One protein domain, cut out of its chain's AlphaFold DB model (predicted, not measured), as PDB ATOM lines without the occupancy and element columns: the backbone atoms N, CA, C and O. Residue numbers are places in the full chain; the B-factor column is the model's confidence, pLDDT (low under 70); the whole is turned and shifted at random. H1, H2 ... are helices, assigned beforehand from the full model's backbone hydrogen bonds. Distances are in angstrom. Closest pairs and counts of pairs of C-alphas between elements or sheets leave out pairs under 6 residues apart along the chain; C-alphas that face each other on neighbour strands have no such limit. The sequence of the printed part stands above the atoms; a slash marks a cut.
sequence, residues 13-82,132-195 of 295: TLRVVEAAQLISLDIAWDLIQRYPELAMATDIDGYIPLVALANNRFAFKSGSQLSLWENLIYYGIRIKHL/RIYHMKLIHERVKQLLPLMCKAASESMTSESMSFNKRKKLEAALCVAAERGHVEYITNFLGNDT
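What this domain is: This is residues 13 to 82 and 132 to 195 of the 295 residues of an uncharacterized protein of Malus domestica (UniProt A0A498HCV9). One long, kinked helix, H5, runs through the middle, with H1 packed along one side of it and the helical hairpin of H6 and H7 on the opposite side. Short H2 packs on H5, short H3 packs on H6, and H4 crosses the first end of H5. The printed part has 134 residues with seven named helices, H1 to H7 in order along the chain, and no named strand; its class is all helix. It is compact, with a radius of gyration of the C-alphas of 15.2 A, yet elongated in outline, spanning 48 by 28 by 25 A.

How they stand to each other: Start with H1, residues 16 to 34, which touches the hub H5, residues 132 to 159; their closest C-alphas, Trp 29 and Leu 146, are 5.8 A apart. They run the same way at a shallow tilt of 33 degrees, only just short of steep. Next comes H2, residues 36 to 40, which touches residues 149 to 157 of H5, closest at the C-alphas of Ala 39 and Met 150, 5.2 A. Then look at H3, residues 49 to 54, which touches H6, residues 165 to 181; the closest C-alphas are those of Val 51 and Ala 174, 5.0 A. H4, residues 68 to 76, touches residues 133 to 137 of H5, about perpendicular at 76 degrees, with the C-alphas of Tyr 74 and Ile 133 closest at 6.2 A. H7, residues 184 to 192, forms a helical hairpin with H6, closest at the C-alphas of Ala 178 and Tyr 186, 6.8 A. H7 also touches residues 144 to 151 of H5, closest at the C-alphas of Cys 151 and Phe 190, 5.8 A. H1 is apart from H6 and H7. In H1, H3, H4, H6 and H7 every O i to N i+4 pair is within hydrogen-bond range; in H5 22 of 24 are, and in H2 0 of 1, beside 2 of 2 O i to N i+3 pairs.

Where its parts are: Find C-alpha 16 at (-43.927, 22.086, -18.454); from there H1 runs 27.1 A to C-alpha 34. H5 begins at C-alpha 132, (-34.052, 29.446, -23.623), and runs 39.7 A, with a kink of 33 degrees near residue 146. H6 spans 24.5 A, and H7 ends at C-alpha 192, (-36.731, 54.694, -6.999).

The domain as a whole: The farthest C-alphas, Trp 69 and Glu 161, are 49.1 A apart. Residues 83 to 131 are not printed, and C-alphas 82 and 132 are 20.5 A apart across the cut. The link from H3 to H4, residues 55 to 67, is long. Mean pLDDT of the printed part is 74.2; 38 residues are under 70, among them 13 to 24, 37 to 47 and 157 to 163.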
ATOM      1  N   THR A  13     -41.930  21.284 -27.227       48.97
ATOM      2  CA  THR A  13     -40.885  22.330 -27.147       48.97
ATOM      3  C   THR A  13     -40.842  23.086 -25.818       48.97
ATOM      4  O   THR A  13     -39.777  23.546 -25.427       48.97
ATOM      5  N   LEU A  14     -41.962  23.193 -25.100       48.94
ATOM      6  CA  LEU A  14     -42.040  23.880 -23.809       48.94
ATOM      7  C   LEU A  14     -41.844  22.879 -22.672       48.94
ATOM      8  O   LEU A  14     -42.680  21.995 -22.470       48.94
ATOM      9  N   ARG A  15     -40.784  23.037 -21.871       55.97
ATOM     10  CA  ARG A  15     -40.712  22.336 -20.581       55.97
ATOM     11  C   ARG A  15     -41.910  22.784 -19.743       55.97
ATOM     12  O   ARG A  15     -42.108  23.981 -19.548       55.97
ATOM     13  N   VAL A  16     -42.691  21.834 -19.229       55.78
ATOM     14  CA  VAL A  16     -43.927  22.086 -18.454       55.78
ATOM     15  C   VAL A  16     -43.714  23.127 -17.344       55.78
ATOM     16  O   VAL A  16     -44.577  23.967 -17.108       55.78
ATOM     17  N   VAL A  17     -42.530  23.135 -16.727       52.91
ATOM     18  CA  VAL A  17     -42.129  24.094 -15.685       52.91
ATOM     19  C   VAL A  17     -42.027  25.533 -16.210       52.91
ATOM     20  O   VAL A  17     -42.504  26.457 -15.558       52.91
ATOM     21  N   GLU A  18     -41.447  25.741 -17.391       54.09
ATOM     22  CA  GLU A  18     -41.293  27.071 -18.001       54.09
ATOM     23  C   GLU A  18     -42.650  27.616 -18.465       54.09
ATOM     24  O   GLU A  18     -42.957  28.791 -18.264       54.09
ATOM     25  N   ALA A  19     -43.500  26.741 -19.013       51.53
ATOM     26  CA  ALA A  19     -44.878  27.078 -19.354       51.53
ATOM     27  C   ALA A  19     -45.679  27.494 -18.109       51.53
ATOM     28  O   ALA A  19     -46.353  28.524 -18.124       51.53
ATOM     29  N   ALA A  20     -45.571  26.729 -17.018       54.75
ATOM     30  CA  ALA A  20     -46.250  27.020 -15.759       54.75
ATOM     31  C   ALA A  20     -45.783  28.350 -15.144       54.75
ATOM     32  O   ALA A  20     -46.615  29.146 -14.713       54.75
ATOM     33  N   GLN A  21     -44.476  28.635 -15.164       59.88
ATOM     34  CA  GLN A  21     -43.928  29.906 -14.675       59.88
ATOM     35  C   GLN A  21     -44.435  31.111 -15.477       59.88
ATOM     36  O   GLN A  21     -44.779  32.137 -14.895       59.88
ATOM     37  N   LEU A  22     -44.522  30.993 -16.803       58.09
ATOM     38  CA  LEU A  22     -45.032  32.071 -17.653       58.09
ATOM     39  C   LEU A  22     -46.522  32.328 -17.436       58.09
ATOM     40  O   LEU A  22     -46.925  33.477 -17.275       58.09
ATOM     41  N   ILE A  23     -47.322  31.261 -17.384       56.94
ATOM     42  CA  ILE A  23     -48.751  31.355 -17.071       56.94
ATOM     43  C   ILE A  23     -48.934  31.997 -15.691       56.94
ATOM     44  O   ILE A  23     -49.768  32.885 -15.533       56.94
ATOM     45  N   SER A  24     -48.103  31.617 -14.718       69.00
ATOM     46  CA  SER A  24     -48.123  32.206 -13.382       69.00
ATOM     47  C   SER A  24     -47.787  33.699 -13.388       69.00
ATOM     48  O   SER A  24     -48.430  34.437 -12.652       69.00
ATOM     49  N   LEU A  25     -46.818  34.163 -14.186       71.00
ATOM     50  CA  LEU A  25     -46.457  35.586 -14.258       71.00
ATOM     51  C   LEU A  25     -47.524  36.426 -14.973       71.00
ATOM     52  O   LEU A  25     -47.817  37.530 -14.519       71.00
ATOM     53  N   ASP A  26     -48.118  35.911 -16.053       68.88
ATOM     54  CA  ASP A  26     -49.195  36.598 -16.778       68.88
ATOM     55  C   ASP A  26     -50.453  36.733 -15.901       68.88
ATOM     56  O   ASP A  26     -51.063  37.802 -15.845       68.88
ATOM     57  N   ILE A  27     -50.813  35.673 -15.167       70.12
ATOM     58  CA  ILE A  27     -51.923  35.699 -14.203       70.12
ATOM     59  C   ILE A  27     -51.588  36.613 -13.018       70.12
ATOM     60  O   ILE A  27     -52.425  37.420 -12.620       70.12
ATOM     61  N   ALA A  28     -50.370  36.534 -12.471       68.75
ATOM     62  CA  ALA A  28     -49.945  37.394 -11.366       68.75
ATOM     63  C   ALA A  28     -49.981  38.879 -11.748       68.75
ATOM     64  O   ALA A  28     -50.364  39.706 -10.925       68.75
ATOM     65  N   TRP A  29     -49.627  39.221 -12.989       72.62
ATOM     66  CA  TRP A  29     -49.715  40.589 -13.491       72.62
ATOM     67  C   TRP A  29     -51.159  41.105 -13.535       72.62
ATOM     68  O   TRP A  29     -51.413  42.195 -13.024       72.62
ATOM     69  N   ASP A  30     -52.109  40.322 -14.061       72.31
ATOM     70  CA  ASP A  30     -53.528  40.724 -14.096       72.31
ATOM     71  C   ASP A  30     -54.117  40.819 -12.677       72.31
ATOM     72  O   ASP A  30     -54.827  41.771 -12.350       72.31
ATOM     73  N   LEU A  31     -53.759  39.879 -11.796       70.81
ATOM     74  CA  LEU A  31     -54.215  39.875 -10.406       70.81
ATOM     75  C   LEU A  31     -53.665  41.050  -9.596       70.81
ATOM     76  O   LEU A  31     -54.436  41.675  -8.878       70.81
ATOM     77  N   ILE A  32     -52.376  41.382  -9.714       74.25
ATOM     78  CA  ILE A  32     -51.766  42.503  -8.974       74.25
ATOM     79  C   ILE A  32     -52.319  43.849  -9.453       74.25
ATOM     80  O   ILE A  32     -52.451  44.770  -8.649       74.25
ATOM     81  N   GLN A  33     -52.695  43.974 -10.730       74.25
ATOM     82  CA  GLN A  33     -53.393  45.173 -11.200       74.25
ATOM     83  C   GLN A  33     -54.777  45.338 -10.568       74.25
ATOM     84  O   GLN A  33     -55.169  46.458 -10.252       74.25
ATOM     85  N   ARG A  34     -55.516  44.237 -10.386       71.94
ATOM     86  CA  ARG A  34     -56.861  44.255  -9.787       71.94
ATOM     87  C   ARG A  34     -56.824  44.361  -8.263       71.94
ATOM     88  O   ARG A  34     -57.678  45.019  -7.679       71.94
ATOM     89  N   TYR A  35     -55.837  43.726  -7.637       72.69
ATOM     90  CA  TYR A  35     -55.670  43.622  -6.189       72.69
ATOM     91  C   TYR A  35     -54.202  43.878  -5.807       72.69
ATOM     92  O   TYR A  35     -53.444  42.927  -5.590       72.69
ATOM     93  N   PRO A  36     -53.777  45.151  -5.694       73.06
ATOM     94  CA  PRO A  36     -52.395  45.505  -5.354       73.06
ATOM     95  C   PRO A  36     -51.906  44.900  -4.030       73.06
ATOM     96  O   PRO A  36     -50.733  44.553  -3.905       73.06
ATOM     97  N   GLU A  37     -52.808  44.688  -3.067       69.94
ATOM     98  CA  GLU A  37     -52.515  44.054  -1.773       69.94
ATOM     99  C   GLU A  37     -51.919  42.643  -1.917       69.94
ATOM    100  O   GLU A  37     -51.112  42.212  -1.087       69.94
ATOM    101  N   LEU A  38     -52.242  41.942  -3.011       69.62
ATOM    102  CA  LEU A  38     -51.755  40.593  -3.289       69.62
ATOM    103  C   LEU A  38     -50.241  40.555  -3.541       69.62
ATOM    104  O   LEU A  38     -49.597  39.540  -3.278       69.62
ATOM    105  N   ALA A  39     -49.637  41.668  -3.968       68.25
ATOM    106  CA  ALA A  39     -48.184  41.764  -4.115       68.25
ATOM    107  C   ALA A  39     -47.436  41.612  -2.775       68.25
ATOM    108  O   ALA A  39     -46.264  41.224  -2.760       68.25
ATOM    109  N   MET A  40     -48.125  41.894  -1.662       69.00
ATOM    110  CA  MET A  40     -47.619  41.815  -0.289       69.00
ATOM    111  C   MET A  40     -48.267  40.688   0.528       69.00
ATOM    112  O   MET A  40     -48.016  40.571   1.740       69.00
ATOM    113  N   ALA A  41     -49.080  39.855  -0.125       65.00
ATOM    114  CA  ALA A  41     -49.602  38.634   0.459       65.00
ATOM    115  C   ALA A  41     -48.457  37.653   0.724       65.00
ATOM    116  O   ALA A  41     -47.455  37.611   0.007       65.00
ATOM    117  N   THR A  42     -48.589  36.898   1.803       66.88
ATOM    118  CA  THR A  42     -47.634  35.857   2.164       66.88
ATOM    119  C   THR A  42     -48.205  34.507   1.779       66.88
ATOM    120  O   THR A  42     -49.369  34.243   2.072       66.88
ATOM    121  N   ASP A  43     -47.380  33.662   1.168       62.38
ATOM    122  CA  ASP A  43     -47.713  32.250   0.964       62.38
ATOM    123  C   ASP A  43     -47.818  31.504   2.313       62.38
ATOM    124  O   ASP A  43     -47.521  32.073   3.368       62.38
ATOM    125  N   ILE A  44     -48.203  30.229   2.287       57.06
ATOM    126  CA  ILE A  44     -48.321  29.328   3.444       57.06
ATOM    127  C   ILE A  44     -47.008  29.289   4.251       57.06
ATOM    128  O   ILE A  44     -47.026  29.317   5.478       57.06
ATOM    129  N   ASP A  45     -45.863  29.356   3.565       54.06
ATOM    130  CA  ASP A  45     -44.516  29.432   4.158       54.06
ATOM    131  C   ASP A  45     -44.106  30.859   4.591       54.06
ATOM    132  O   ASP A  45     -42.972  31.154   4.995       54.06
ATOM    133  N   GLY A  46     -45.019  31.814   4.463       59.56
ATOM    134  CA  GLY A  46     -44.805  33.211   4.797       59.56
ATOM    135  C   GLY A  46     -43.987  33.991   3.760       59.56
ATOM    136  O   GLY A  46     -43.556  35.107   4.071       59.56
ATOM    137  N   TYR A  47     -43.670  33.427   2.590       63.69
ATOM    138  CA  TYR A  47     -42.847  34.105   1.581       63.69
ATOM    139  C   TYR A  47     -43.641  35.171   0.832       63.69
ATOM    140  O   TYR A  47     -44.771  34.949   0.410       63.69
ATOM    141  N   ILE A  48     -43.021  36.342   0.675       72.31
ATOM    142  CA  ILE A  48     -43.571  37.450  -0.107       72.31
ATOM    143  C   ILE A  48     -43.135  37.251  -1.567       72.31
ATOM    144  O   ILE A  48     -41.956  36.957  -1.796       72.31
ATOM    145  N   PRO A  49     -44.010  37.478  -2.558       77.06
ATOM    146  CA  PRO A  49     -43.672  37.384  -3.977       77.06
ATOM    147  C   PRO A  49     -42.393  38.141  -4.393       77.06
ATOM    148  O   PRO A  49     -41.596  37.624  -5.175       77.06
ATOM    149  N   LEU A  50     -42.125  39.321  -3.816       78.19
ATOM    150  CA  LEU A  50     -40.878  40.075  -4.039       78.19
ATOM    151  C   LEU A  50     -39.613  39.300  -3.622       78.19
ATOM    152  O   LEU A  50     -38.590  39.360  -4.304       78.19
ATOM    153  N   VAL A  51     -39.686  38.527  -2.535       79.00
ATOM    154  CA  VAL A  51     -38.576  37.694  -2.038       79.00
ATOM    155  C   VAL A  51     -38.321  36.524  -2.983       79.00
ATOM    156  O   VAL A  51     -37.167  36.196  -3.267       79.00
ATOM    157  N   ALA A  52     -39.384  35.900  -3.495       79.44
ATOM    158  CA  ALA A  52     -39.268  34.832  -4.483       79.44
ATOM    159  C   ALA A  52     -38.624  35.346  -5.781       79.44
ATOM    160  O   ALA A  52     -37.749  34.690  -6.348       79.44
ATOM    161  N   LEU A  53     -38.994  36.559  -6.203       81.56
ATOM    162  CA  LEU A  53     -38.443  37.200  -7.392       81.56
ATOM    163  C   LEU A  53     -36.951  37.540  -7.239       81.56
ATOM    164  O   LEU A  53     -36.171  37.247  -8.143       81.56
ATOM    165  N   ALA A  54     -36.534  38.080  -6.088       82.38
ATOM    166  CA  ALA A  54     -35.119  38.334  -5.794       82.38
ATOM    167  C   ALA A  54     -34.282  37.040  -5.750       82.38
ATOM    168  O   ALA A  54     -33.123  37.025  -6.159       82.38
ATOM    169  N   ASN A  55     -34.878  35.932  -5.299       78.00
ATOM    170  CA  ASN A  55     -34.251  34.609  -5.291       78.00
ATOM    171  C   ASN A  55     -34.218  33.918  -6.662       78.00
ATOM    172  O   ASN A  55     -33.628  32.838  -6.784       78.00
ATOM    173  N   ASN A  56     -34.797  34.497  -7.713       78.69
ATOM    174  CA  ASN A  56     -34.750  33.916  -9.048       78.69
ATOM    175  C   ASN A  56     -33.606  34.525  -9.873       78.69
ATOM    176  O   ASN A  56     -33.665  35.668 -10.315       78.69
ATOM    177  N   ARG A  57     -32.564  33.726 -10.143       72.75
ATOM    178  CA  ARG A  57     -31.341  34.182 -10.830       72.75
ATOM    179  C   ARG A  57     -31.597  34.661 -12.264       72.75
ATOM    180  O   ARG A  57     -30.845  35.495 -12.757       72.75
ATOM    181  N   PHE A  58     -32.642  34.143 -12.905       76.31
ATOM    182  CA  PHE A  58     -32.977  34.401 -14.308       76.31
ATOM    183  C   PHE A  58     -34.140  35.388 -14.474       76.31
ATOM    184  O   PHE A  58     -34.614  35.597 -15.585       76.31
ATOM    185  N   ALA A  59     -34.635  35.982 -13.382       77.44
ATOM    186  CA  ALA A  59     -35.737  36.942 -13.449       77.44
ATOM    187  C   ALA A  59     -35.320  38.291 -14.054       77.44
ATOM    188  O   ALA A  59     -36.160  39.018 -14.585       77.44
ATOM    189  N   PHE A  60     -34.028  38.618 -13.991       84.38
ATOM    190  CA  PHE A  60     -33.490  39.916 -14.380       84.38
ATOM    191  C   PHE A  60     -32.362  39.777 -15.390       84.38
ATOM    192  O   PHE A  60     -31.486  38.913 -15.257       84.38
ATOM    193  N   LYS A  61     -32.323  40.694 -16.361       84.81
ATOM    194  CA  LYS A  61     -31.272  40.704 -17.376       84.81
ATOM    195  C   LYS A  61     -29.919  41.020 -16.756       84.81
ATOM    196  O   LYS A  61     -28.929  40.417 -17.160       84.81
ATOM    197  N   SER A  62     -29.857  41.923 -15.777       82.62
ATOM    198  CA  SER A  62     -28.587  42.278 -15.138       82.62
ATOM    199  C   SER A  62     -27.946  41.123 -14.357       82.62
ATOM    200  O   SER A  62     -26.721  41.066 -14.287       82.62
ATOM    201  N   GLY A  63     -28.763  40.222 -13.796       75.31
ATOM    202  CA  GLY A  63     -28.303  39.025 -13.080       75.31
ATOM    203  C   GLY A  63     -28.097  37.806 -13.982       75.31
ATOM    204  O   GLY A  63     -27.436  36.845 -13.586       75.31
ATOM    205  N   SER A  64     -28.627  37.849 -15.206       77.69
ATOM    206  CA  SER A  64     -28.477  36.786 -16.196       77.69
ATOM    207  C   SER A  64     -27.124  36.885 -16.901       77.69
ATOM    208  O   SER A  64     -26.804  37.881 -17.549       77.69
ATOM    209  N   GLN A  65     -26.321  35.824 -16.814       72.19
ATOM    210  CA  GLN A  65     -25.008  35.744 -17.462       72.19
ATOM    211  C   GLN A  65     -25.137  35.318 -18.920       72.19
ATOM    212  O   GLN A  65     -24.867  34.177 -19.278       72.19
ATOM    213  N   LEU A  66     -25.581  36.249 -19.759       75.06
ATOM    214  CA  LEU A  66     -25.609  36.053 -21.202       75.06
ATOM    215  C   LEU A  66     -24.210  36.258 -21.790       75.06
ATOM    216  O   LEU A  66     -23.596  37.311 -21.591       75.06
ATOM    217  N   SER A  67     -23.731  35.278 -22.552       75.69
ATOM    218  CA  SER A  67     -22.529  35.424 -23.380       75.69
ATOM    219  C   SER A  67     -22.754  36.434 -24.516       75.69
ATOM    220  O   SER A  67     -23.875  36.878 -24.777       75.69
ATOM    221  N   LEU A  68     -21.685  36.847 -25.202       76.00
ATOM    222  CA  LEU A  68     -21.765  37.876 -26.252       76.00
ATOM    223  C   LEU A  68     -22.741  37.495 -27.379       76.00
ATOM    224  O   LEU A  68     -23.573  38.310 -27.770       76.00
ATOM    225  N   TRP A  69     -22.701  36.246 -27.846       71.56
ATOM    226  CA  TRP A  69     -23.601  35.760 -28.897       71.56
ATOM    227  C   TRP A  69     -25.049  35.639 -28.422       71.56
ATOM    228  O   TRP A  69     -25.972  36.014 -29.146       71.56
ATOM    229  N   GLU A  70     -25.270  35.191 -27.185       79.31
ATOM    230  CA  GLU A  70     -26.623  35.137 -26.630       79.31
ATOM    231  C   GLU A  70     -27.209  36.536 -26.426       79.31
ATOM    232  O   GLU A  70     -28.405  36.728 -26.628       79.31
ATOM    233  N   ASN A  71     -26.378  37.535 -26.099       80.19
ATOM    234  CA  ASN A  71     -26.804  38.934 -26.051       80.19
ATOM    235  C   ASN A  71     -27.248  39.449 -27.429       80.19
ATOM    236  O   ASN A  71     -28.244  40.169 -27.504       80.19
ATOM    237  N   LEU A  72     -26.567  39.071 -28.515       77.06
ATOM    238  CA  LEU A  72     -26.981  39.453 -29.872       77.06
ATOM    239  C   LEU A  72     -28.364  38.883 -30.215       77.06
ATOM    240  O   LEU A  72     -29.247  39.619 -30.659       77.06
ATOM    241  N   ILE A  73     -28.585  37.599 -29.921       77.62
ATOM    242  CA  ILE A  73     -29.891  36.949 -30.103       77.62
ATOM    243  C   ILE A  73     -30.943  37.615 -29.209       77.62
ATOM    244  O   ILE A  73     -32.044  37.930 -29.665       77.62
ATOM    245  N   TYR A  74     -30.591  37.897 -27.953       81.00
ATOM    246  CA  TYR A  74     -31.465  38.565 -26.998       81.00
ATOM    247  C   TYR A  74     -31.967  39.902 -27.543       81.00
ATOM    248  O   TYR A  74     -33.160  40.174 -27.463       81.00
ATOM    249  N   TYR A  75     -31.114  40.750 -28.119       80.06
ATOM    250  CA  TYR A  75     -31.563  42.031 -28.677       80.06
ATOM    251  C   TYR A  75     -32.391  41.881 -29.960       80.06
ATOM    252  O   TYR A  75     -33.316  42.667 -30.158       80.06
ATOM    253  N   GLY A  76     -32.126  40.857 -30.777       73.69
ATOM    254  CA  GLY A  76     -32.866  40.597 -32.016       73.69
ATOM    255  C   GLY A  76     -34.314  40.125 -31.820       73.69
ATOM    256  O   GLY A  76     -35.159  40.349 -32.685       73.69
ATOM    257  N   ILE A  77     -34.636  39.504 -30.681       79.00
ATOM    258  CA  ILE A  77     -35.992  39.015 -30.386       79.00
ATOM    259  C   ILE A  77     -36.920  40.190 -30.048       79.00
ATOM    260  O   ILE A  77     -36.625  40.966 -29.146       79.00
ATOM    261  N   ARG A  78     -38.085  40.311 -30.686       72.19
ATOM    262  CA  ARG A  78     -39.118  41.281 -30.275       72.19
ATOM    263  C   ARG A  78     -40.235  40.567 -29.526       72.19
ATOM    264  O   ARG A  78     -40.826  39.630 -30.053       72.19
ATOM    265  N   ILE A  79     -40.523  41.020 -28.310       76.81
ATOM    266  CA  ILE A  79     -41.599  40.482 -27.473       76.81
ATOM    267  C   ILE A  79     -42.720  41.508 -27.408       76.81
ATOM    268  O   ILE A  79     -42.467  42.695 -27.219       76.81
ATOM    269  N   LYS A  80     -43.961  41.050 -27.580       72.00
ATOM    270  CA  LYS A  80     -45.140  41.900 -27.414       72.00
ATOM    271  C   LYS A  80     -45.349  42.196 -25.924       72.00
ATOM    272  O   LYS A  80     -45.439  41.274 -25.105       72.00
ATOM    273  N   HIS A  81     -45.427  43.478 -25.584       62.59
ATOM    274  CA  HIS A  81     -45.816  43.928 -24.248       62.59
ATOM    275  C   HIS A  81     -47.280  43.562 -23.964       62.59
ATOM    276  O   HIS A  81     -48.070  43.442 -24.904       62.59
ATOM    277  N   LEU A  82     -47.636  43.350 -22.689       65.06
ATOM    278  CA  LEU A  82     -49.054  43.295 -22.336       65.06
ATOM    279  C   LEU A  82     -49.642  44.698 -22.514       65.06
ATOM    280  O   LEU A  82     -48.932  45.680 -22.287       65.06
ATOM    281  N   ARG A 132     -34.418  28.962 -24.965       75.81
ATOM    282  CA  ARG A 132     -34.052  29.446 -23.623       75.81
ATOM    283  C   ARG A 132     -33.890  30.968 -23.593       75.81
ATOM    284  O   ARG A 132     -34.390  31.609 -22.676       75.81
ATOM    285  N   ILE A 133     -33.219  31.558 -24.586       77.50
ATOM    286  CA  ILE A 133     -33.012  33.016 -24.663       77.50
ATOM    287  C   ILE A 133     -34.345  33.747 -24.869       77.50
ATOM    288  O   ILE A 133     -34.575  34.777 -24.237       77.50
ATOM    289  N   TYR A 134     -35.232  33.209 -25.708       78.00
ATOM    290  CA  TYR A 134     -36.583  33.734 -25.902       78.00
ATOM    291  C   TYR A 134     -37.396  33.689 -24.606       78.00
ATOM    292  O   TYR A 134     -37.943  34.712 -24.197       78.00
ATOM    293  N   HIS A 135     -37.418  32.539 -23.930       72.75
ATOM    294  CA  HIS A 135     -38.103  32.363 -22.650       72.75
ATOM    295  C   HIS A 135     -37.562  33.304 -21.576       72.75
ATOM    296  O   HIS A 135     -38.332  33.993 -20.910       72.75
ATOM    297  N   MET A 136     -36.241  33.402 -21.462       78.69
ATOM    298  CA  MET A 136     -35.596  34.294 -20.505       78.69
ATOM    299  C   MET A 136     -35.904  35.763 -20.813       78.69
ATOM    300  O   MET A 136     -36.266  36.519 -19.915       78.69
ATOM    301  N   LYS A 137     -35.873  36.169 -22.089       83.12
ATOM    302  CA  LYS A 137     -36.291  37.518 -22.490       83.12
ATOM    303  C   LYS A 137     -37.765  37.780 -22.179       83.12
ATOM    304  O   LYS A 137     -38.093  38.877 -21.737       83.12
ATOM    305  N   LEU A 138     -38.639  36.798 -22.383       78.56
ATOM    306  CA  LEU A 138     -40.061  36.925 -22.065       78.56
ATOM    307  C   LEU A 138     -40.260  37.160 -20.570       78.56
ATOM    308  O   LEU A 138     -40.943  38.113 -20.203       78.56
ATOM    309  N   ILE A 139     -39.597  36.370 -19.723       78.19
ATOM    310  CA  ILE A 139     -39.606  36.559 -18.267       78.19
ATOM    311  C   ILE A 139     -39.109  37.961 -17.911       78.19
ATOM    312  O   ILE A 139     -39.793  38.661 -17.172       78.19
ATOM    313  N   HIS A 140     -37.987  38.415 -18.479       86.44
ATOM    314  CA  HIS A 140     -37.464  39.756 -18.202       86.44
ATOM    315  C   HIS A 140     -38.476  40.858 -18.543       86.44
ATOM    316  O   HIS A 140     -38.660  41.783 -17.755       86.44
ATOM    317  N   GLU A 141     -39.162  40.766 -19.688       83.62
ATOM    318  CA  GLU A 141     -40.170  41.759 -20.084       83.62
ATOM    319  C   GLU A 141     -41.423  41.725 -19.198       83.62
ATOM    320  O   GLU A 141     -42.033  42.772 -18.960       83.62
ATOM    321  N   ARG A 142     -41.811  40.546 -18.691       79.62
ATOM    322  CA  ARG A 142     -42.919  40.406 -17.730       79.62
ATOM    323  C   ARG A 142     -42.548  40.955 -16.364       79.62
ATOM    324  O   ARG A 142     -43.273  41.782 -15.819       79.62
ATOM    325  N   VAL A 143     -41.390  40.563 -15.845       82.31
ATOM    326  CA  VAL A 143     -40.867  41.037 -14.563       82.31
ATOM    327  C   VAL A 143     -40.672  42.550 -14.586       82.31
ATOM    328  O   VAL A 143     -41.041  43.218 -13.626       82.31
ATOM    329  N   LYS A 144     -40.196  43.122 -15.697       86.81
ATOM    330  CA  LYS A 144     -40.064  44.577 -15.866       86.81
ATOM    331  C   LYS A 144     -41.394  45.329 -15.722       86.81
ATOM    332  O   LYS A 144     -41.387  46.459 -15.250       86.81
ATOM    333  N   GLN A 145     -42.514  44.724 -16.120       83.75
ATOM    334  CA  GLN A 145     -43.854  45.312 -15.968       83.75
ATOM    335  C   GLN A 145     -44.450  45.051 -14.582       83.75
ATOM    336  O   GLN A 145     -45.144  45.904 -14.038       83.75
ATOM    337  N   LEU A 146     -44.183  43.875 -14.016       82.69
ATOM    338  CA  LEU A 146     -44.734  43.440 -12.737       82.69
ATOM    339  C   LEU A 146     -44.053  44.118 -11.541       82.69
ATOM    340  O   LEU A 146     -44.713  44.560 -10.605       82.69
ATOM    341  N   LEU A 147     -42.725  44.208 -11.582       86.56
ATOM    342  CA  LEU A 147     -41.898  44.655 -10.468       86.56
ATOM    343  C   LEU A 147     -42.263  46.066  -9.967       86.56
ATOM    344  O   LEU A 147     -42.414  46.209  -8.756       86.56
ATOM    345  N   PRO A 148     -42.479  47.093 -10.819       85.88
ATOM    346  CA  PRO A 148     -42.881  48.418 -10.343       85.88
ATOM    347  C   PRO A 148     -44.210  48.408  -9.581       85.88
ATOM    348  O   PRO A 148     -44.345  49.105  -8.580       85.88
ATOM    349  N   LEU A 149     -45.177  47.585 -10.012       80.88
ATOM    350  CA  LEU A 149     -46.470  47.447  -9.333       80.88
ATOM    351  C   LEU A 149     -46.293  46.835  -7.941       80.88
ATOM    352  O   LEU A 149     -46.850  47.332  -6.965       80.88
ATOM    353  N   MET A 150     -45.459  45.798  -7.840       80.44
ATOM    354  CA  MET A 150     -45.154  45.153  -6.564       80.44
ATOM    355  C   MET A 150     -44.386  46.084  -5.621       80.44
ATOM    356  O   MET A 150     -44.693  46.144  -4.433       80.44
ATOM    357  N   CYS A 151     -43.410  46.836  -6.139       80.50
ATOM    358  CA  CYS A 151     -42.665  47.830  -5.368       80.50
ATOM    359  C   CYS A 151     -43.574  48.964  -4.877       80.50
ATOM    360  O   CYS A 151     -43.433  49.393  -3.735       80.50
ATOM    361  N   LYS A 152     -44.535  49.407  -5.698       82.38
ATOM    362  CA  LYS A 152     -45.538  50.408  -5.308       82.38
ATOM    363  C   LYS A 152     -46.425  49.909  -4.165       82.38
ATOM    364  O   LYS A 152     -46.528  50.581  -3.141       82.38
ATOM    365  N   ALA A 153     -46.974  48.703  -4.296       77.56
ATOM    366  CA  ALA A 153     -47.762  48.079  -3.236       77.56
ATOM    367  C   ALA A 153     -46.943  47.883  -1.943       77.56
ATOM    368  O   ALA A 153     -47.441  48.106  -0.839       77.56
ATOM    369  N   ALA A 154     -45.659  47.527  -2.062       77.44
ATOM    370  CA  ALA A 154     -44.758  47.419  -0.919       77.44
ATOM    371  C   ALA A 154     -44.545  48.770  -0.220       77.44
ATOM    372  O   ALA A 154     -44.646  48.826   1.006       77.44
ATOM    373  N   SER A 155     -44.316  49.858  -0.965       75.56
ATOM    374  CA  SER A 155     -44.180  51.202  -0.384       75.56
ATOM    375  C   SER A 155     -45.466  51.691   0.287       75.56
ATOM    376  O   SER A 155     -45.409  52.226   1.390       75.56
ATOM    377  N   GLU A 156     -46.633  51.440  -0.306       74.56
ATOM    378  CA  GLU A 156     -47.924  51.797   0.301       74.56
ATOM    379  C   GLU A 156     -48.136  51.031   1.617       74.56
ATOM    380  O   GLU A 156     -48.464  51.623   2.648       74.56
ATOM    381  N   SER A 157     -47.803  49.736   1.635       68.06
ATOM    382  CA  SER A 157     -47.847  48.929   2.859       68.06
ATOM    383  C   SER A 157     -46.846  49.378   3.933       68.06
ATOM    384  O   SER A 157     -47.088  49.144   5.112       68.06
ATOM    385  N   MET A 158     -45.737  50.026   3.551       65.06
ATOM    386  CA  MET A 158     -44.733  50.577   4.473       65.06
ATOM    387  C   MET A 158     -45.191  51.862   5.159       65.06
ATOM    388  O   MET A 158     -44.797  52.098   6.299       65.06
ATOM    389  N   THR A 159     -45.975  52.689   4.462       60.78
ATOM    390  CA  THR A 159     -46.498  53.960   4.994       60.78
ATOM    391  C   THR A 159     -47.630  53.769   6.002       60.78
ATOM    392  O   THR A 159     -47.836  54.618   6.863       60.78
ATOM    393  N   SER A 160     -48.334  52.637   5.935       59.56
ATOM    394  CA  SER A 160     -49.263  52.217   6.978       59.56
ATOM    395  C   SER A 160     -48.472  51.615   8.146       59.56
ATOM    396  O   SER A 160     -47.631  50.741   7.941       59.56
ATOM    397  N   GLU A 161     -48.764  52.017   9.386       55.62
ATOM    398  CA  GLU A 161     -48.140  51.486  10.617       55.62
ATOM    399  C   GLU A 161     -48.281  49.951  10.791       55.62
ATOM    400  O   GLU A 161     -47.717  49.364  11.713       55.62
ATOM    401  N   SER A 162     -48.994  49.267   9.890       55.44
ATOM    402  CA  SER A 162     -49.324  47.841   9.954       55.44
ATOM    403  C   SER A 162     -48.280  46.880   9.367       55.44
ATOM    404  O   SER A 162     -48.481  45.660   9.426       55.44
ATOM    405  N   MET A 163     -47.159  47.353   8.799       66.44
ATOM    406  CA  MET A 163     -46.193  46.419   8.207       66.44
ATOM    407  C   MET A 163     -45.469  45.604   9.284       66.44
ATOM    408  O   MET A 163     -44.552  46.084   9.958       66.44
ATOM    409  N   SER A 164     -45.882  44.339   9.411       70.88
ATOM    410  CA  SER A 164     -45.284  43.374  10.333       70.88
ATOM    411  C   SER A 164     -43.762  43.355  10.186       70.88
ATOM    412  O   SER A 164     -43.234  43.218   9.079       70.88
ATOM    413  N   PHE A 165     -43.056  43.435  11.315       75.06
ATOM    414  CA  PHE A 165     -41.592  43.378  11.397       75.06
ATOM    415  C   PHE A 165     -40.992  42.235  10.559       75.06
ATOM    416  O   PHE A 165     -39.979  42.407   9.880       75.06
ATOM    417  N   ASN A 166     -41.678  41.091  10.520       76.00
ATOM    418  CA  ASN A 166     -41.274  39.927   9.739       76.00
ATOM    419  C   ASN A 166     -41.264  40.198   8.227       76.00
ATOM    420  O   ASN A 166     -40.353  39.744   7.537       76.00
ATOM    421  N   LYS A 167     -42.240  40.950   7.700       76.62
ATOM    422  CA  LYS A 167     -42.281  41.314   6.274       76.62
ATOM    423  C   LYS A 167     -41.139  42.264   5.919       76.62
ATOM    424  O   LYS A 167     -40.473  42.049   4.908       76.62
ATOM    425  N   ARG A 168     -40.849  43.238   6.791       78.12
ATOM    426  CA  ARG A 168     -39.733  44.186   6.623       78.12
ATOM    427  C   ARG A 168     -38.402  43.443   6.540       78.12
ATOM    428  O   ARG A 168     -37.696  43.565   5.545       78.12
ATOM    429  N   LYS A 169     -38.129  42.568   7.511       80.56
ATOM    430  CA  LYS A 169     -36.905  41.754   7.552       80.56
ATOM    431  C   LYS A 169     -36.756  40.837   6.329       80.56
ATOM    432  O   LYS A 169     -35.651  40.627   5.835       80.56
ATOM    433  N   LYS A 170     -37.862  40.294   5.805       81.75
ATOM    434  CA  LYS A 170     -37.844  39.487   4.572       81.75
ATOM    435  C   LYS A 170     -37.507  40.326   3.331       81.75
ATOM    436  O   LYS A 170     -36.746  39.858   2.489       81.75
ATOM    437  N   LEU A 171     -38.016  41.556   3.229       82.75
ATOM    438  CA  LEU A 171     -37.653  42.478   2.143       82.75
ATOM    439  C   LEU A 171     -36.183  42.913   2.220       82.75
ATOM    440  O   LEU A 171     -35.509  42.965   1.194       82.75
ATOM    441  N   GLU A 172     -35.664  43.151   3.424       83.75
ATOM    442  CA  GLU A 172     -34.237  43.424   3.652       83.75
ATOM    443  C   GLU A 172     -33.354  42.278   3.172       83.75
ATOM    444  O   GLU A 172     -32.397  42.486   2.426       83.75
ATOM    445  N   ALA A 173     -33.721  41.046   3.531       85.94
ATOM    446  CA  ALA A 173     -33.037  39.863   3.037       85.94
ATOM    447  C   ALA A 173     -33.114  39.763   1.502       85.94
ATOM    448  O   ALA A 173     -32.110  39.456   0.861       85.94
ATOM    449  N   ALA A 174     -34.265  40.077   0.898       87.25
ATOM    450  CA  ALA A 174     -34.421  40.085  -0.556       87.25
ATOM    451  C   ALA A 174     -33.517  41.121  -1.243       87.25
ATOM    452  O   ALA A 174     -32.940  40.818  -2.284       87.25
ATOM    453  N   LEU A 175     -33.335  42.309  -0.656       88.19
ATOM    454  CA  LEU A 175     -32.389  43.311  -1.160       88.19
ATOM    455  C   LEU A 175     -30.942  42.814  -1.113       88.19
ATOM    456  O   LEU A 175     -30.202  42.991  -2.080       88.19
ATOM    457  N   CYS A 176     -30.546  42.156  -0.023       88.75
ATOM    458  CA  CYS A 176     -29.224  41.542   0.094       88.75
ATOM    459  C   CYS A 176     -29.001  40.471  -0.984       88.75
ATOM    460  O   CYS A 176     -27.970  40.482  -1.656       88.75
ATOM    461  N   VAL A 177     -29.988  39.598  -1.211       88.94
ATOM    462  CA  VAL A 177     -29.928  38.569  -2.264       88.94
ATOM    463  C   VAL A 177     -29.892  39.197  -3.662       88.94
ATOM    464  O   VAL A 177     -29.138  38.753  -4.528       88.94
ATOM    465  N   ALA A 178     -30.668  40.255  -3.898       89.44
ATOM    466  CA  ALA A 178     -30.641  40.989  -5.157       89.44
ATOM    467  C   ALA A 178     -29.256  41.606  -5.420       89.44
ATOM    468  O   ALA A 178     -28.764  41.546  -6.550       89.44
ATOM    469  N   ALA A 179     -28.603  42.145  -4.384       89.88
ATOM    470  CA  ALA A 179     -27.252  42.693  -4.484       89.88
ATOM    471  C   ALA A 179     -26.205  41.608  -4.770       89.88
ATOM    472  O   ALA A 179     -25.367  41.790  -5.652       89.88
ATOM    473  N   GLU A 180     -26.303  40.460  -4.100       88.62
ATOM    474  CA  GLU A 180     -25.457  39.281  -4.332       88.62
ATOM    475  C   GLU A 180     -25.533  38.802  -5.792       88.62
ATOM    476  O   GLU A 180     -24.523  38.535  -6.453       88.62
ATOM    477  N   ARG A 181     -26.755  38.749  -6.331       86.00
ATOM    478  CA  ARG A 181     -27.038  38.242  -7.680       86.00
ATOM    479  C   ARG A 181     -26.869  39.274  -8.786       86.00
ATOM    480  O   ARG A 181     -26.964  38.915  -9.960       86.00
ATOM    481  N   GLY A 182     -26.628  40.534  -8.441       87.62
ATOM    482  CA  GLY A 182     -26.459  41.595  -9.423       87.62
ATOM    483  C   GLY A 182     -27.771  42.054 -10.069       87.62
ATOM    484  O   GLY A 182     -27.746  42.441 -11.234       87.62
ATOM    485  N   HIS A 183     -28.914  41.982  -9.376       90.06
ATOM    486  CA  HIS A 183     -30.242  42.386  -9.871       90.06
ATOM    487  C   HIS A 183     -30.435  43.912  -9.802       90.06
ATOM    488  O   HIS A 183     -31.093  44.447  -8.912       90.06
ATOM    489  N   VAL A 184     -29.846  44.620 -10.764       87.75
ATOM    490  CA  VAL A 184     -29.881  46.079 -10.902       87.75
ATOM    491  C   VAL A 184     -31.318  46.561 -11.053       87.75
ATOM    492  O   VAL A 184     -31.707  47.462 -10.321       87.75
ATOM    493  N   GLU A 185     -32.125  45.942 -11.925       88.81
ATOM    494  CA  GLU A 185     -33.512  46.367 -12.164       88.81
ATOM    495  C   GLU A 185     -34.382  46.227 -10.905       88.81
ATOM    496  O   GLU A 185     -35.270  47.048 -10.668       88.81
ATOM    497  N   TYR A 186     -34.119  45.208 -10.079       87.69
ATOM    498  CA  TYR A 186     -34.782  45.034  -8.787       87.69
ATOM    499  C   TYR A 186     -34.448  46.191  -7.845       87.69
ATOM    500  O   TYR A 186     -35.343  46.866  -7.337       87.69
ATOM    501  N   ILE A 187     -33.154  46.459  -7.663       86.25
ATOM    502  CA  ILE A 187     -32.660  47.483  -6.739       86.25
ATOM    503  C   ILE A 187     -33.080  48.887  -7.195       86.25
ATOM    504  O   ILE A 187     -33.511  49.680  -6.364       86.25
ATOM    505  N   THR A 188     -33.042  49.193  -8.498       85.50
ATOM    506  CA  THR A 188     -33.483  50.498  -9.023       85.50
ATOM    507  C   THR A 188     -34.955  50.764  -8.756       85.50
ATOM    508  O   THR A 188     -35.296  51.864  -8.346       85.50
ATOM    509  N   ASN A 189     -35.833  49.780  -8.984       83.44
ATOM    510  CA  ASN A 189     -37.271  49.973  -8.764       83.44
ATOM    511  C   ASN A 189     -37.601  50.054  -7.273       83.44
ATOM    512  O   ASN A 189     -38.457  50.836  -6.873       83.44
ATOM    513  N   PHE A 190     -36.896  49.280  -6.444       78.88
ATOM    514  CA  PHE A 190     -37.089  49.318  -5.001       78.88
ATOM    515  C   PHE A 190     -36.619  50.648  -4.388       78.88
ATOM    516  O   PHE A 190     -37.284  51.187  -3.508       78.88
ATOM    517  N   LEU A 191     -35.497  51.198  -4.868       74.00
ATOM    518  CA  LEU A 191     -34.948  52.474  -4.394       74.00
ATOM    519  C   LEU A 191     -35.623  53.698  -5.025       74.00
ATOM    520  O   LEU A 191     -35.743  54.725  -4.365       74.00
ATOM    521  N   GLY A 192     -36.088  53.596  -6.272       66.81
ATOM    522  CA  GLY A 192     -36.731  54.694  -6.999       66.81
ATOM    523  C   GLY A 192     -38.075  55.143  -6.416       66.81
ATOM    524  O   GLY A 192     -38.531  56.234  -6.733       66.81
ATOM    525  N   ASN A 193     -38.685  54.341  -5.536       61.50
ATOM    526  CA  ASN A 193     -39.913  54.695  -4.817       61.50
ATOM    527  C   ASN A 193     -39.663  55.486  -3.512       61.50
ATOM    528  O   ASN A 193     -40.566  55.585  -2.688       61.50
ATOM    529  N   ASP A 194     -38.461  56.039  -3.289       57.09
ATOM    530  CA  ASP A 194     -38.124  56.990  -2.205       57.09
ATOM    531  C   ASP A 194     -38.393  56.511  -0.751       57.09
ATOM    532  O   ASP A 194     -38.279  57.294   0.191       57.09
ATOM    533  N   THR A 195     -38.725  55.233  -0.518       53.56
ATOM    534  CA  THR A 195     -39.315  54.791   0.767       53.56
ATOM    535  C   THR A 195     -38.359  53.985   1.664       53.56
ATOM    536  O   THR A 195     -38.683  53.752   2.827       53.56
TER     537      THR A 195